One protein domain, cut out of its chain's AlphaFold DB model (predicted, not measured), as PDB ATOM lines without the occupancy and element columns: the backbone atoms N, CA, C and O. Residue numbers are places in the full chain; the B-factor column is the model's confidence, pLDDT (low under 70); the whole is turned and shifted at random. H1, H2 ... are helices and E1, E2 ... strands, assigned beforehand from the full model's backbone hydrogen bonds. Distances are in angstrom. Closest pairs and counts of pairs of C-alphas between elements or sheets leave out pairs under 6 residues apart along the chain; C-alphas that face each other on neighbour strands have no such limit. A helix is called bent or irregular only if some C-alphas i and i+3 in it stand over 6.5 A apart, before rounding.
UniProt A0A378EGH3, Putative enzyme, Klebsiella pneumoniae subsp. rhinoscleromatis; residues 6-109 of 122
ATOM      1  N   LEU A   6      22.786  15.783  -3.839       53.56
ATOM      2  CA  LEU A   6      21.554  15.415  -4.536       53.56
ATOM      3  C   LEU A   6      20.841  16.688  -4.993       53.56
ATOM      4  O   LEU A   6      20.556  17.568  -4.180       53.56
ATOM      5  N   LYS A   7      20.537  16.801  -6.290       56.34
ATOM      6  CA  LYS A   7      19.719  17.901  -6.814       56.34
ATOM      7  C   LYS A   7      18.524  17.335  -7.574       56.34
ATOM      8  O   LYS A   7      18.676  16.725  -8.628       56.34
ATOM      9  N   ARG A   8      17.316  17.576  -7.056       61.09
ATOM     10  CA  ARG A   8      16.073  17.276  -7.777       61.09
ATOM     11  C   ARG A   8      15.908  18.303  -8.893       61.09
ATOM     12  O   ARG A   8      15.789  19.497  -8.619       61.09
ATOM     13  N   ILE A   9      15.936  17.858 -10.145       62.47
ATOM     14  CA  ILE A   9      15.750  18.731 -11.306       62.47
ATOM     15  C   ILE A   9      14.760  18.066 -12.243       62.47
ATOM     16  O   ILE A   9      14.909  16.903 -12.588       62.47
ATOM     17  N   SER A  10      13.773  18.824 -12.715       65.06
ATOM     18  CA  SER A  10      12.963  18.359 -13.835       65.06
ATOM     19  C   SER A  10      13.832  18.350 -15.092       65.06
ATOM     20  O   SER A  10      14.067  19.407 -15.683       65.06
ATOM     21  N   ILE A  11      14.306  17.168 -15.504       65.44
ATOM     22  CA  ILE A  11      15.105  17.003 -16.730       65.44
ATOM     23  C   ILE A  11      14.366  17.611 -17.931       65.44
ATOM     24  O   ILE A  11      14.985  18.249 -18.780       65.44
ATOM     25  N   LYS A  12      13.027  17.561 -17.952       66.38
ATOM     26  CA  LYS A  12      12.182  18.184 -18.986       66.38
ATOM     27  C   LYS A  12      12.446  19.682 -19.196       66.38
ATOM     28  O   LYS A  12      12.341  20.143 -20.328       66.38
ATOM     29  N   ARG A  13      12.831  20.425 -18.152       76.25
ATOM     30  CA  ARG A  13      13.085  21.880 -18.205       76.25
ATOM     31  C   ARG A  13      14.535  22.248 -18.545       76.25
ATOM     32  O   ARG A  13      14.859  23.430 -18.617       76.25
ATOM     33  N   LEU A  14      15.418  21.266 -18.732       82.06
ATOM     34  CA  LEU A  14      16.815  21.502 -19.091       82.06
ATOM     35  C   LEU A  14      16.977  21.777 -20.589       82.06
ATOM     36  O   LEU A  14      16.286  21.194 -21.427       82.06
ATOM     37  N   SER A  15      17.949  22.627 -20.930       87.50
ATOM     38  CA  SER A  15      18.349  22.834 -22.323       87.50
ATOM     39  C   SER A  15      18.903  21.539 -22.929       87.50
ATOM     40  O   SER A  15      19.481  20.710 -22.224       87.50
ATOM     41  N   LYS A  16      18.773  21.375 -24.253       87.19
ATOM     42  CA  LYS A  16      19.304  20.201 -24.973       87.19
ATOM     43  C   LYS A  16      20.796  19.987 -24.704       87.19
ATOM     44  O   LYS A  16      21.206  18.870 -24.415       87.19
ATOM     45  N   ARG A  17      21.581  21.072 -24.716       90.75
ATOM     46  CA  ARG A  17      23.012  21.042 -24.388       90.75
ATOM     47  C   ARG A  17      23.251  20.491 -22.984       90.75
ATOM     48  O   ARG A  17      24.039  19.574 -22.824       90.75
ATOM     49  N   ARG A  18      22.503  20.973 -21.984       87.69
ATOM     50  CA  ARG A  18      22.676  20.506 -20.606       87.69
ATOM     51  C   ARG A  18      22.289  19.037 -20.425       87.69
ATOM     52  O   ARG A  18      22.924  18.360 -19.628       87.69
ATOM     53  N   LYS A  19      21.268  18.554 -21.139       85.94
ATOM     54  CA  LYS A  19      20.897  17.130 -21.146       85.94
ATOM     55  C   LYS A  19      22.024  16.268 -21.712       85.94
ATOM     56  O   LYS A  19      22.396  15.291 -21.082       85.94
ATOM     57  N   LEU A  20      22.596  16.677 -22.846       88.81
ATOM     58  CA  LEU A  20      23.723  15.978 -23.463       88.81
ATOM     59  C   LEU A  20      24.950  15.950 -22.541       88.81
ATOM     60  O   LEU A  20      25.553  14.897 -22.372       88.81
ATOM     61  N   ASP A  21      25.273  17.078 -21.900       89.88
ATOM     62  CA  ASP A  21      26.386  17.158 -20.945       89.88
ATOM     63  C   ASP A  21      26.198  16.186 -19.767       89.88
ATOM     64  O   ASP A  21      27.157  15.564 -19.315       89.88
ATOM     65  N   ILE A  22      24.964  16.057 -19.259       89.19
ATOM     66  CA  ILE A  22      24.637  15.139 -18.160       89.19
ATOM     67  C   ILE A  22      24.758  13.688 -18.621       89.19
ATOM     68  O   ILE A  22      25.452  12.925 -17.959       89.19
ATOM     69  N   ALA A  23      24.167  13.334 -19.765       88.12
ATOM     70  CA  ALA A  23      24.225  11.975 -20.301       88.12
ATOM     71  C   ALA A  23      25.669  11.526 -20.566       88.12
ATOM     72  O   ALA A  23      26.082  10.445 -20.153       88.12
ATOM     73  N   HIS A  24      26.476  12.396 -21.178       90.62
ATOM     74  CA  HIS A  24      27.900  12.144 -21.383       90.62
ATOM     75  C   HIS A  24      28.654  11.996 -20.051       90.62
ATOM     76  O   HIS A  24      29.460  11.082 -19.884       90.62
ATOM     77  N   GLY A  25      28.361  12.858 -19.072       91.25
ATOM     78  CA  GLY A  25      28.898  12.735 -17.718       91.25
ATOM     79  C   GLY A  25      28.519  11.413 -17.042       91.25
ATOM     80  O   GLY A  25      29.356  10.831 -16.357       91.25
ATOM     81  N   SER A  26      27.301  10.915 -17.266       90.12
ATOM     82  CA  SER A  26      26.812   9.635 -16.742       90.12
ATOM     83  C   SER A  26      27.489   8.436 -17.363       90.12
ATOM     84  O   SER A  26      27.879   7.537 -16.623       90.12
ATOM     85  N   LEU A  27      27.716   8.444 -18.673       89.62
ATOM     86  CA  LEU A  27      28.505   7.402 -19.328       89.62
ATOM     87  C   LEU A  27      29.920   7.339 -18.741       89.62
ATOM     88  O   LEU A  27      30.331   6.291 -18.245       89.62
ATOM     89  N   ASN A  28      30.608   8.481 -18.664       91.62
ATOM     90  CA  ASN A  28      31.946   8.559 -18.068       91.62
ATOM     91  C   ASN A  28      31.967   8.109 -16.603       91.62
ATOM     92  O   ASN A  28      32.914   7.462 -16.158       91.62
ATOM     93  N   PHE A  29      30.945   8.487 -15.834       90.50
ATOM     94  CA  PHE A  29      30.803   8.051 -14.453       90.50
ATOM     95  C   PHE A  29      30.655   6.531 -14.376       90.50
ATOM     96  O   PHE A  29      31.346   5.905 -13.575       90.50
ATOM     97  N   ILE A  30      29.791   5.936 -15.201       89.19
ATOM     98  CA  ILE A  30      29.539   4.494 -15.190       89.19
ATOM     99  C   ILE A  30      30.827   3.733 -15.522       89.19
ATOM    100  O   ILE A  30      31.242   2.872 -14.748       89.19
ATOM    101  N   GLU A  31      31.504   4.107 -16.606       88.25
ATOM    102  CA  GLU A  31      32.735   3.452 -17.066       88.25
ATOM    103  C   GLU A  31      33.872   3.503 -16.038       88.25
ATOM    104  O   GLU A  31      34.630   2.546 -15.900       88.25
ATOM    105  N   LYS A  32      33.999   4.609 -15.296       89.38
ATOM    106  CA  LYS A  32      35.059   4.785 -14.288       89.38
ATOM    107  C   LYS A  32      34.718   4.184 -12.928       89.38
ATOM    108  O   LYS A  32      35.623   3.944 -12.133       89.38
ATOM    109  N   THR A  33      33.431   4.025 -12.625       87.88
ATOM    110  CA  THR A  33      32.973   3.673 -11.275       87.88
ATOM    111  C   THR A  33      32.659   2.193 -11.139       87.88
ATOM    112  O   THR A  33      32.962   1.604 -10.100       87.88
ATOM    113  N   PHE A  34      32.031   1.587 -12.146       87.31
ATOM    114  CA  PHE A  34      31.632   0.187 -12.075       87.31
ATOM    115  C   PHE A  34      32.743  -0.715 -12.597       87.31
ATOM    116  O   PHE A  34      33.349  -0.451 -13.632       87.31
ATOM    117  N   HIS A  35      32.983  -1.819 -11.890       89.31
ATOM    118  CA  HIS A  35      33.833  -2.879 -12.416       89.31
ATOM    119  C   HIS A  35      33.205  -3.435 -13.710       89.31
ATOM    120  O   HIS A  35      31.982  -3.611 -13.731       89.31
ATOM    121  N   PRO A  36      33.989  -3.753 -14.759       89.00
ATOM    122  CA  PRO A  36      33.452  -4.231 -16.035       89.00
ATOM    123  C   PRO A  36      32.460  -5.397 -15.904       89.00
ATOM    124  O   PRO A  36      31.421  -5.396 -16.558       89.00
ATOM    125  N   ASP A  37      32.704  -6.327 -14.978       89.38
ATOM    126  CA  ASP A  37      31.832  -7.489 -14.724       89.38
ATOM    127  C   ASP A  37      30.438  -7.133 -14.167       89.38
ATOM    128  O   ASP A  37      29.522  -7.961 -14.161       89.38
ATOM    129  N   VAL A  38      30.254  -5.903 -13.677       88.81
ATOM    130  CA  VAL A  38      28.960  -5.395 -13.198       88.81
ATOM    131  C   VAL A  38      28.125  -4.847 -14.354       88.81
ATOM    132  O   VAL A  38      26.898  -4.881 -14.278       88.81
ATOM    133  N   LEU A  39      28.752  -4.388 -15.442       89.19
ATOM    134  CA  LEU A  39      28.042  -3.750 -16.552       89.19
ATOM    135  C   LEU A  39      26.959  -4.660 -17.156       89.19
ATOM    136  O   LEU A  39      25.823  -4.196 -17.235       89.19
ATOM    137  N   PRO A  40      27.205  -5.951 -17.480       91.25
ATOM    138  CA  PRO A  40      26.150  -6.825 -18.002       91.25
ATOM    139  C   PRO A  40      24.958  -6.961 -17.051       91.25
ATOM    140  O   PRO A  40      23.818  -7.077 -17.494       91.25
ATOM    141  N   GLN A  41      25.210  -6.908 -15.741       91.25
ATOM    142  CA  GLN A  41      24.167  -7.025 -14.727       91.25
ATOM    143  C   GLN A  41      23.293  -5.777 -14.695       91.25
ATOM    144  O   GLN A  41      22.084  -5.918 -14.588       91.25
ATOM    145  N   LEU A  42      23.858  -4.572 -14.863       90.62
ATOM    146  CA  LEU A  42      23.069  -3.334 -14.931       90.62
ATOM    147  C   LEU A  42      22.045  -3.361 -16.073       90.62
ATOM    148  O   LEU A  42      20.952  -2.827 -15.914       90.62
ATOM    149  N   TYR A  43      22.375  -3.993 -17.200       88.38
ATOM    150  CA  TYR A  43      21.479  -4.118 -18.356       88.38
ATOM    151  C   TYR A  43      20.610  -5.386 -18.325       88.38
ATOM    152  O   TYR A  43      19.832  -5.614 -19.254       88.38
ATOM    153  N   ASN A  44      20.699  -6.208 -17.272       88.00
ATOM    154  CA  ASN A  44      19.854  -7.385 -17.124       88.00
ATOM    155  C   ASN A  44      18.437  -6.974 -16.700       88.00
ATOM    156  O   ASN A  44      18.131  -6.783 -15.521       88.00
ATOM    157  N   VAL A  45      17.565  -6.858 -17.698       74.50
ATOM    158  CA  VAL A  45      16.152  -6.508 -17.517       74.50
ATOM    159  C   VAL A  45      15.305  -7.652 -16.953       74.50
ATOM    160  O   VAL A  45      14.219  -7.378 -16.449       74.50
ATOM    161  N   ALA A  46      15.774  -8.904 -17.016       81.81
ATOM    162  CA  ALA A  46      15.051 -10.051 -16.466       81.81
ATOM    163  C   ALA A  46      15.164 -10.096 -14.935       81.81
ATOM    164  O   ALA A  46      14.159 -10.258 -14.250       81.81
ATOM    165  N   ASP A  47      16.367  -9.853 -14.406       82.56
ATOM    166  CA  ASP A  47      16.639  -9.905 -12.961       82.56
ATOM    167  C   ASP A  47      16.605  -8.529 -12.274       82.56
ATOM    168  O   ASP A  47      16.850  -8.413 -11.066       82.56
ATOM    169  N   PHE A  48      16.249  -7.488 -13.036       83.69
ATOM    170  CA  PHE A  48      16.158  -6.090 -12.603       83.69
ATOM    171  C   PHE A  48      17.467  -5.524 -12.054       83.69
ATOM    172  O   PHE A  48      17.477  -4.789 -11.065       83.69
ATOM    173  N   GLY A  49      18.572  -5.822 -12.727       89.12
ATOM    174  CA  GLY A  49      19.854  -5.229 -12.391       89.12
ATOM    175  C   GLY A  49      20.650  -5.975 -11.327       89.12
ATOM    176  O   GLY A  49      20.497  -7.171 -11.086       89.12
ATOM    177  N   ARG A  50      21.527  -5.220 -10.669       91.81
ATOM    178  CA  ARG A  50      22.410  -5.661  -9.592       91.81
ATOM    179  C   ARG A  50      21.771  -5.376  -8.235       91.81
ATOM    180  O   ARG A  50      21.383  -4.244  -7.965       91.81
ATOM    181  N   GLU A  51      21.738  -6.363  -7.348       92.62
ATOM    182  CA  GLU A  51      21.378  -6.137  -5.945       92.62
ATOM    183  C   GLU A  51      22.437  -5.281  -5.236       92.62
ATOM    184  O   GLU A  51      23.641  -5.531  -5.352       92.62
ATOM    185  N   MET A  52      21.976  -4.248  -4.529       91.81
ATOM    186  CA  MET A  52      22.832  -3.279  -3.850       91.81
ATOM    187  C   MET A  52      22.845  -3.512  -2.342       91.81
ATOM    188  O   MET A  52      23.914  -3.668  -1.756       91.81
ATOM    189  N   PHE A  53      21.669  -3.490  -1.717       92.38
ATOM    190  CA  PHE A  53      21.482  -3.683  -0.279       92.38
ATOM    191  C   PHE A  53      20.004  -3.925   0.036       92.38
ATOM    192  O   PHE A  53      19.134  -3.604  -0.775       92.38
ATOM    193  N   SER A  54      19.732  -4.427   1.238       93.88
ATOM    194  CA  SER A  54      18.378  -4.570   1.777       93.88
ATOM    195  C   SER A  54      18.160  -3.600   2.938       93.88
ATOM    196  O   SER A  54      19.065  -3.381   3.746       93.88
ATOM    197  N   ILE A  55      16.962  -3.029   3.038       92.00
ATOM    198  CA  ILE A  55      16.534  -2.155   4.135       92.00
ATOM    199  C   ILE A  55      15.532  -2.936   4.996       92.00
ATOM    200  O   ILE A  55      14.474  -3.294   4.479       92.00
ATOM    201  N   PRO A  56      15.820  -3.222   6.275       91.31
ATOM    202  CA  PRO A  56      14.852  -3.869   7.154       91.31
ATOM    203  C   PRO A  56      13.677  -2.928   7.464       91.31
ATOM    204  O   PRO A  56      13.865  -1.726   7.662       91.31
ATOM    205  N   LEU A  57      12.467  -3.479   7.517       87.88
ATOM    206  CA  LEU A  57      11.237  -2.772   7.869       87.88
ATOM    207  C   LEU A  57      10.791  -3.107   9.298       87.88
ATOM    208  O   LEU A  57      11.144  -4.147   9.855       87.88
ATOM    209  N   LYS A  58       9.968  -2.232   9.891       86.50
ATOM    210  CA  LYS A  58       9.463  -2.399  11.270       86.50
ATOM    211  C   LYS A  58       8.627  -3.669  11.467       86.50
ATOM    212  O   LYS A  58       8.588  -4.212  12.565       86.50
ATOM    213  N   ASN A  59       7.951  -4.130  10.417       84.25
ATOM    214  CA  ASN A  59       7.092  -5.314  10.438       84.25
ATOM    215  C   ASN A  59       7.869  -6.642  10.293       84.25
ATOM    216  O   ASN A  59       7.249  -7.701  10.272       84.25
ATOM    217  N   GLY A  60       9.204  -6.595  10.206       86.69
ATOM    218  CA  GLY A  60      10.062  -7.768  10.019       86.69
ATOM    219  C   GLY A  60      10.357  -8.110   8.555       86.69
ATOM    220  O   GLY A  60      11.211  -8.962   8.307       86.69
ATOM    221  N   ASP A  61       9.719  -7.431   7.599       89.88
ATOM    222  CA  ASP A  61      10.043  -7.563   6.180       89.88
ATOM    223  C   ASP A  61      11.328  -6.799   5.820       89.88
ATOM    224  O   ASP A  61      11.944  -6.105   6.635       89.88
ATOM    225  N   LYS A  62      11.735  -6.905   4.552       92.06
ATOM    226  CA  LYS A  62      12.849  -6.145   3.984       92.06
ATOM    227  C   LYS A  62      12.489  -5.556   2.625       92.06
ATOM    228  O   LYS A  62      11.778  -6.178   1.837       92.06
ATOM    229  N   LEU A  63      13.041  -4.379   2.344       92.38
ATOM    230  CA  LEU A  63      13.071  -3.797   1.010       92.38
ATOM    231  C   LEU A  63      14.400  -4.104   0.340       92.38
ATOM    232  O   LEU A  63      15.437  -3.603   0.771       92.38
ATOM    233  N   ASP A  64      14.371  -4.872  -0.738       94.56
ATOM    234  CA  ASP A  64      15.556  -5.123  -1.547       94.56
ATOM    235  C   ASP A  64      15.739  -3.986  -2.558       94.56
ATOM    236  O   ASP A  64      14.820  -3.624  -3.298       94.56
ATOM    237  N   VAL A  65      16.932  -3.392  -2.581       94.38
ATOM    238  CA  VAL A  65      17.283  -2.290  -3.480       94.38
ATOM    239  C   VAL A  65      18.177  -2.820  -4.587       94.38
ATOM    240  O   VAL A  65      19.301  -3.265  -4.341       94.38
ATOM    241  N   LYS A  66      17.697  -2.726  -5.826       94.81
ATOM    242  CA  LYS A  66      18.455  -3.090  -7.024       94.81
ATOM    243  C   LYS A  66      18.810  -1.859  -7.852       94.81
ATOM    244  O   LYS A  66      18.034  -0.909  -7.928       94.81
ATOM    245  N   LEU A  67      19.986  -1.881  -8.472       94.06
ATOM    246  CA  LEU A  67      20.480  -0.868  -9.400       94.06
ATOM    247  C   LEU A  67      20.511  -1.436 -10.819       94.06
ATOM    248  O   LEU A  67      21.122  -2.475 -11.060       94.06
ATOM    249  N   LEU A  68      19.931  -0.710 -11.767       93.25
ATOM    250  CA  LEU A  68      19.904  -1.078 -13.179       93.25
ATOM    251  C   LEU A  68      20.124   0.135 -14.082       93.25
ATOM    252  O   LEU A  68      19.966   1.285 -13.665       93.25
ATOM    253  N   ALA A  69      20.460  -0.133 -15.340       91.62
ATOM    254  CA  ALA A  69      20.326   0.837 -16.410       91.62
ATOM    255  C   ALA A  69      18.843   1.197 -16.556       91.62
ATOM    256  O   ALA A  69      17.974   0.327 -16.641       91.62
ATOM    257  N   SER A  70      18.548   2.492 -16.544       90.62
ATOM    258  CA  SER A  70      17.176   2.982 -16.565       90.62
ATOM    259  C   SER A  70      16.516   2.711 -17.924       90.62
ATOM    260  O   SER A  70      17.065   3.107 -18.958       90.62
ATOM    261  N   PRO A  71      15.305   2.121 -17.955       86.81
ATOM    262  CA  PRO A  71      14.494   2.060 -19.170       86.81
ATOM    263  C   PRO A  71      13.893   3.427 -19.545       86.81
ATOM    264  O   PRO A  71      13.432   3.609 -20.670       86.81
ATOM    265  N   PHE A  72      13.905   4.406 -18.634       87.44
ATOM    266  CA  PHE A  72      13.382   5.757 -18.843       87.44
ATOM    267  C   PHE A  72      14.533   6.748 -19.016       87.44
ATOM    268  O   PHE A  72      14.796   7.575 -18.146       87.44
ATOM    269  N   GLN A  73      15.228   6.674 -20.152       81.06
ATOM    270  CA  GLN A  73      16.419   7.496 -20.421       81.06
ATOM    271  C   GLN A  73      16.154   9.010 -20.337       81.06
ATOM    272  O   GLN A  73      17.050   9.784 -20.016       81.06
ATOM    273  N   GLU A  74      14.913   9.454 -20.564       81.25
ATOM    274  CA  GLU A  74      14.526  10.861 -20.391       81.25
ATOM    275  C   GLU A  74      14.508  11.327 -18.922       81.25
ATOM    276  O   GLU A  74      14.495  12.532 -18.655       81.25
ATOM    277  N   GLU A  75      14.492  10.388 -17.976       86.06
ATOM    278  CA  GLU A  75      14.463  10.618 -16.529       86.06
ATOM    279  C   GLU A  75      15.800  10.281 -15.845       86.06
ATOM    280  O   GLU A  75      15.973  10.564 -14.658       86.06
ATOM    281  N   GLY A  76      16.751   9.718 -16.589       89.56
ATOM    282  CA  GLY A  76      18.093   9.375 -16.131       89.56
ATOM    283  C   GLY A  76      18.575   8.049 -16.711       89.56
ATOM    284  O   GLY A  76      17.780   7.251 -17.198       89.56
ATOM    285  N   GLU A  77      19.882   7.822 -16.657       91.44
ATOM    286  CA  GLU A  77      20.582   6.669 -17.228       91.44
ATOM    287  C   GLU A  77      20.618   5.479 -16.260       91.44
ATOM    288  O   GLU A  77      20.738   4.334 -16.692       91.44
ATOM    289  N   LEU A  78      20.482   5.734 -14.957       92.62
ATOM    290  CA  LEU A  78      20.450   4.728 -13.900       92.62
ATOM    291  C   LEU A  78      19.110   4.759 -13.169       92.62
ATOM    292  O   LEU A  78      18.453   5.796 -13.066       92.62
ATOM    293  N   MET A  79      18.712   3.614 -12.636       93.31
ATOM    294  CA  MET A  79      17.517   3.470 -11.821       93.31
ATOM    295  C   MET A  79      17.839   2.672 -10.563       93.31
ATOM    296  O   MET A  79      18.492   1.635 -10.636       93.31
ATOM    297  N   LEU A  80      17.352   3.141  -9.415       93.69
ATOM    298  CA  LEU A  80      17.184   2.301  -8.232       93.69
ATOM    299  C   LEU A  80      15.749   1.792  -8.212       93.69
ATOM    300  O   LEU A  80      14.823   2.600  -8.267       93.69
ATOM    301  N   GLN A  81      15.568   0.480  -8.125       92.44
ATOM    302  CA  GLN A  81      14.273  -0.176  -7.999       92.44
ATOM    303  C   GLN A  81      14.203  -0.867  -6.638       92.44
ATOM    304  O   GLN A  81      15.047  -1.696  -6.306       92.44
ATOM    305  N   LEU A  82      13.189  -0.509  -5.856       92.75
ATOM    306  CA  LEU A  82      12.902  -1.108  -4.561       92.75
ATOM    307  C   LEU A  82      11.880  -2.231  -4.745       92.75
ATOM    308  O   LEU A  82      10.905  -2.070  -5.496       92.75
ATOM    309  N   PHE A  83      12.093  -3.324  -4.020       91.12
ATOM    310  CA  PHE A  83      11.256  -4.515  -4.005       91.12
ATOM    311  C   PHE A  83      10.833  -4.882  -2.584       91.12
ATOM    312  O   PHE A  83      11.660  -4.850  -1.681       91.12
ATOM    313  N   LEU A  84       9.570  -5.265  -2.400       90.88
ATOM    314  CA  LEU A  84       9.047  -5.904  -1.190       90.88
ATOM    315  C   LEU A  84       8.602  -7.313  -1.592       90.88
ATOM    316  O   LEU A  84       7.565  -7.476  -2.244       90.88
ATOM    317  N   GLY A  85       9.434  -8.314  -1.300       88.69
ATOM    318  CA  GLY A  85       9.331  -9.617  -1.965       88.69
ATOM    319  C   GLY A  85       9.451  -9.449  -3.486       88.69
ATOM    320  O   GLY A  85      10.359  -8.776  -3.965       88.69
ATOM    321  N   ASP A  86       8.491  -9.974  -4.244       86.88
ATOM    322  CA  ASP A  86       8.477  -9.859  -5.713       86.88
ATOM    323  C   ASP A  86       7.795  -8.572  -6.228       86.88
ATOM    324  O   ASP A  86       7.736  -8.315  -7.435       86.88
ATOM    325  N   ARG A  87       7.253  -7.735  -5.331       87.12
ATOM    326  CA  ARG A  87       6.501  -6.524  -5.700       87.12
ATOM    327  C   ARG A  87       7.438  -5.337  -5.877       87.12
ATOM    328  O   ARG A  87       8.218  -5.009  -4.991       87.12
ATOM    329  N   ARG A  88       7.293  -4.620  -6.994       87.38
ATOM    330  CA  ARG A  88       7.990  -3.350  -7.253       87.38
ATOM    331  C   ARG A  88       7.302  -2.215  -6.505       87.38
ATOM    332  O   ARG A  88       6.162  -1.882  -6.822       87.38
ATOM    333  N   VAL A  89       8.006  -1.605  -5.554       88.94
ATOM    334  CA  VAL A  89       7.392  -0.643  -4.628       88.94
ATOM    335  C   VAL A  89       7.697   0.807  -4.955       88.94
ATOM    336  O   VAL A  89       6.814   1.649  -4.889       88.94
ATOM    337  N   TYR A  90       8.927   1.113  -5.350       89.94
ATOM    338  CA  TYR A  90       9.353   2.463  -5.706       89.94
ATOM    339  C   TYR A  90      10.506   2.375  -6.688       89.94
ATOM    340  O   TYR A  90      11.316   1.453  -6.625       89.94
ATOM    341  N   SER A  91      10.607   3.356  -7.575       90.94
ATOM    342  CA  SER A  91      11.777   3.534  -8.422       90.94
ATOM    343  C   SER A  91      12.229   4.984  -8.443       90.94
ATOM    344  O   SER A  91      11.420   5.911  -8.321       90.94
ATOM    345  N   VAL A  92      13.537   5.170  -8.584       92.12
ATOM    346  CA  VAL A  92      14.174   6.476  -8.735       92.12
ATOM    347  C   VAL A  92      15.069   6.430  -9.962       92.12
ATOM    348  O   VAL A  92      16.067   5.713  -9.956       92.12
ATOM    349  N   CYS A  93      14.727   7.208 -10.986       92.50
ATOM    350  CA  CYS A  93      15.558   7.431 -12.167       92.50
ATOM    351  C   CYS A  93      16.505   8.602 -11.908       92.50
ATOM    352  O   CYS A  93      16.080   9.682 -11.467       92.50
ATOM    353  N   PHE A  94      17.791   8.396 -12.176       92.62
ATOM    354  CA  PHE A  94      18.812   9.401 -11.940       92.62
ATOM    355  C   PHE A  94      19.990   9.314 -12.912       92.62
ATOM    356  O   PHE A  94      20.305   8.269 -13.475       92.62
ATOM    357  N   SER A  95      20.665  10.448 -13.056       91.81
ATOM    358  CA  SER A  95      21.931  10.603 -13.769       91.81
ATOM    359  C   SER A  95      23.020  10.964 -12.769       91.81
ATOM    360  O   SER A  95      22.788  11.797 -11.888       91.81
ATOM    361  N   CYS A  96      24.220  10.417 -12.923       90.62
ATOM    362  CA  CYS A  96      25.398  10.864 -12.178       90.62
ATOM    363  C   CYS A  96      26.342  11.605 -13.116       90.62
ATOM    364  O   CYS A  96      26.556  11.166 -14.233       90.62
ATOM    365  N   THR A  97      26.932  12.714 -12.703       85.81
ATOM    366  CA  THR A  97      28.049  13.304 -13.448       85.81
ATOM    367  C   THR A  97      29.369  12.810 -12.873       85.81
ATOM    368  O   THR A  97      29.447  12.399 -11.714       85.81
ATOM    369  N   ASP A  98      30.413  12.837 -13.691       83.12
ATOM    370  CA  ASP A  98      31.776  12.435 -13.329       83.12
ATOM    371  C   ASP A  98      32.344  13.198 -12.118       83.12
ATOM    372  O   ASP A  98      33.152  12.659 -11.368       83.12
ATOM    373  N   ASP A  99      31.862  14.418 -11.875       83.44
ATOM    374  CA  ASP A  99      32.152  15.218 -10.682       83.44
ATOM    375  C   ASP A  99      31.337  14.842  -9.423       83.44
ATOM    376  O   ASP A  99      31.373  15.547  -8.410       83.44
ATOM    377  N   GLY A 100      30.598  13.731  -9.460       80.50
ATOM    378  CA  GLY A 100      29.917  13.145  -8.304       80.50
ATOM    379  C   GLY A 100      28.573  13.784  -7.942       80.50
ATOM    380  O   GLY A 100      28.041  13.506  -6.860       80.50
ATOM    381  N   ARG A 101      28.003  14.634  -8.806       86.62
ATOM    382  CA  ARG A 101      26.624  15.124  -8.635       86.62
ATOM    383  C   ARG A 101      25.629  14.094  -9.150       86.62
ATOM    384  O   ARG A 101      25.857  13.474 -10.181       86.62
ATOM    385  N   ALA A 102      24.493  13.982  -8.469       87.94
ATOM    386  CA  ALA A 102      23.367  13.174  -8.921       87.94
ATOM    387  C   ALA A 102      22.152  14.058  -9.246       87.94
ATOM    388  O   ALA A 102      21.798  14.971  -8.488       87.94
ATOM    389  N   TYR A 103      21.511  13.765 -10.373       88.19
ATOM    390  CA  TYR A 103      20.312  14.418 -10.881       88.19
ATOM    391  C   TYR A 103      19.162  13.427 -10.839       88.19
ATOM    392  O   TYR A 103      19.207  12.424 -11.535       88.19
ATOM    393  N   ILE A 104      18.130  13.713 -10.051       89.25
ATOM    394  CA  ILE A 104      16.931  12.867  -9.995       89.25
ATOM    395  C   ILE A 104      15.939  13.388 -11.029       89.25
ATOM    396  O   ILE A 104      15.433  14.505 -10.857       89.25
ATOM    397  N   GLY A 105      15.673  12.608 -12.076       85.00
ATOM    398  CA  GLY A 105      14.727  12.981 -13.127       85.00
ATOM    399  C   GLY A 105      13.328  12.405 -12.930       85.00
ATOM    400  O   GLY A 105      12.365  13.057 -13.338       85.00
ATOM    401  N   GLY A 106      13.207  11.270 -12.235       85.50
ATOM    402  CA  GLY A 106      11.933  10.593 -11.999       85.50
ATOM    403  C   GLY A 106      11.885   9.879 -10.656       85.50
ATOM    404  O   GLY A 106      12.867   9.280 -10.225       85.50
ATOM    405  N   ILE A 107      10.738   9.964  -9.982       87.81
ATOM    406  CA  ILE A 107      10.404   9.123  -8.830       87.81
ATOM    407  C   ILE A 107       9.022   8.562  -9.110       87.81
ATOM    408  O   ILE A 107       8.077   9.333  -9.293       87.81
ATOM    409  N   GLN A 108       8.909   7.241  -9.129       84.00
ATOM    410  CA  GLN A 108       7.643   6.567  -9.356       84.00
ATOM    411  C   GLN A 108       7.357   5.621  -8.195       84.00
ATOM    412  O   GLN A 108       8.153   4.732  -7.899       84.00
ATOM    413  N   GLY A 109       6.223   5.835  -7.530       81.38
ATOM    414  CA  GLY A 109       5.688   4.900  -6.544       81.38
ATOM    415  C   GLY A 109       4.929   3.761  -7.206       81.38
ATOM    416  O   GLY A 109       4.342   3.926  -8.280       81.38
TER     417      GLY A 109
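What this domain is: This is residues 6 to 109 of the 122 residues of the protein "Putative enzyme" of Klebsiella pneumoniae subsp. rhinoscleromatis (UniProt A0A378EGH3). A strongly twisted, curled sheet of six strands makes the body, with helix H1 crossing over E5 and E6 and the small helix H2 beside the sheet next to E3 and E2. Strands E2 to E6 run back and forth as a meander, each the antiparallel neighbour of the one before, and short E1 is added beside E6; residues 13 to 18, of which 16 to 18 belong to H1, stick out. The printed part has 104 residues, with two named helices and six named strands in the order E1, H1, H2, E2, E3, E4, E5, E6. The mixed sheet runs E1, E6, E5, E4, E3, E2, and the class is mixed, helices and strands. The whole is compact, with a radius of gyration of the C-alphas of 14.2 A and spans of 46 by 31 by 23 A.

How they stand to each other: E1, residues 6 to 8, is an edge strand, parallel to E6, residues 101 to 109; N 7 and O 102, 3.1 A apart, are within hydrogen-bond range. H1, residues 16 to 33, touches E5, residues 87 to 96, the closest C-alphas being those of Ser 26 and Cys 96, 4.9 A apart. H1 is on the sheet at a height of 7.4 A, over E6 and E5, and runs across the strands, at 74 degrees to E5 on the local plane. Its line rises 39.9 degrees out of that plane, only just short of standing up from the sheet. H2, residues 36 to 42, meets H1 only through their tight link. H2 stands at the sheet's level, with a height of 3.4 A. It touches E3, residues 62 to 69, where the closest C-alphas, of Leu 42 and Leu 68, are 4.3 A apart. E2, residues 50 to 56, is the other edge strand and forms a hairpin with E3, with N 50 and O 67 at 2.8 A. E3 and E4, residues 78 to 84, form a hairpin with N 66 and O 81 at 2.9 A. E4 and E5 form a hairpin with N 82 and O 90 at 2.8 A, and E5 and E6 one with N 91 and O 108 at 2.8 A. In H1 every O i to N i+4 pair is within hydrogen-bond range; in H2 1 of 3 is, beside 3 of 4 O i to N i+3 pairs.

Where its parts are: E1 begins at C-alpha 6, (21.554, 15.415, -4.536). H1 is 25.4 A long and begins at C-alpha 16, (19.304, 20.201, -24.973). H2 is irregular, but only just: C-alphas 37 and 40 are 6.6 A apart. E3 is 22.8 A long and E4 20.1 A. E5, 26.5 A, bends by 51 degrees at residue 90, and E6, 23.4 A, bends by 56 degrees at residue 105 and ends at C-alpha 109, (5.688, 4.900, -6.544).

The domain as a whole: The two C-alphas farthest apart, of Arg 17 and Gly 60, are 46.7 A apart. The printed part has no cut, and no link is long. Mean pLDDT of the printed part is 86.9; residues 6 to 12 are under 70.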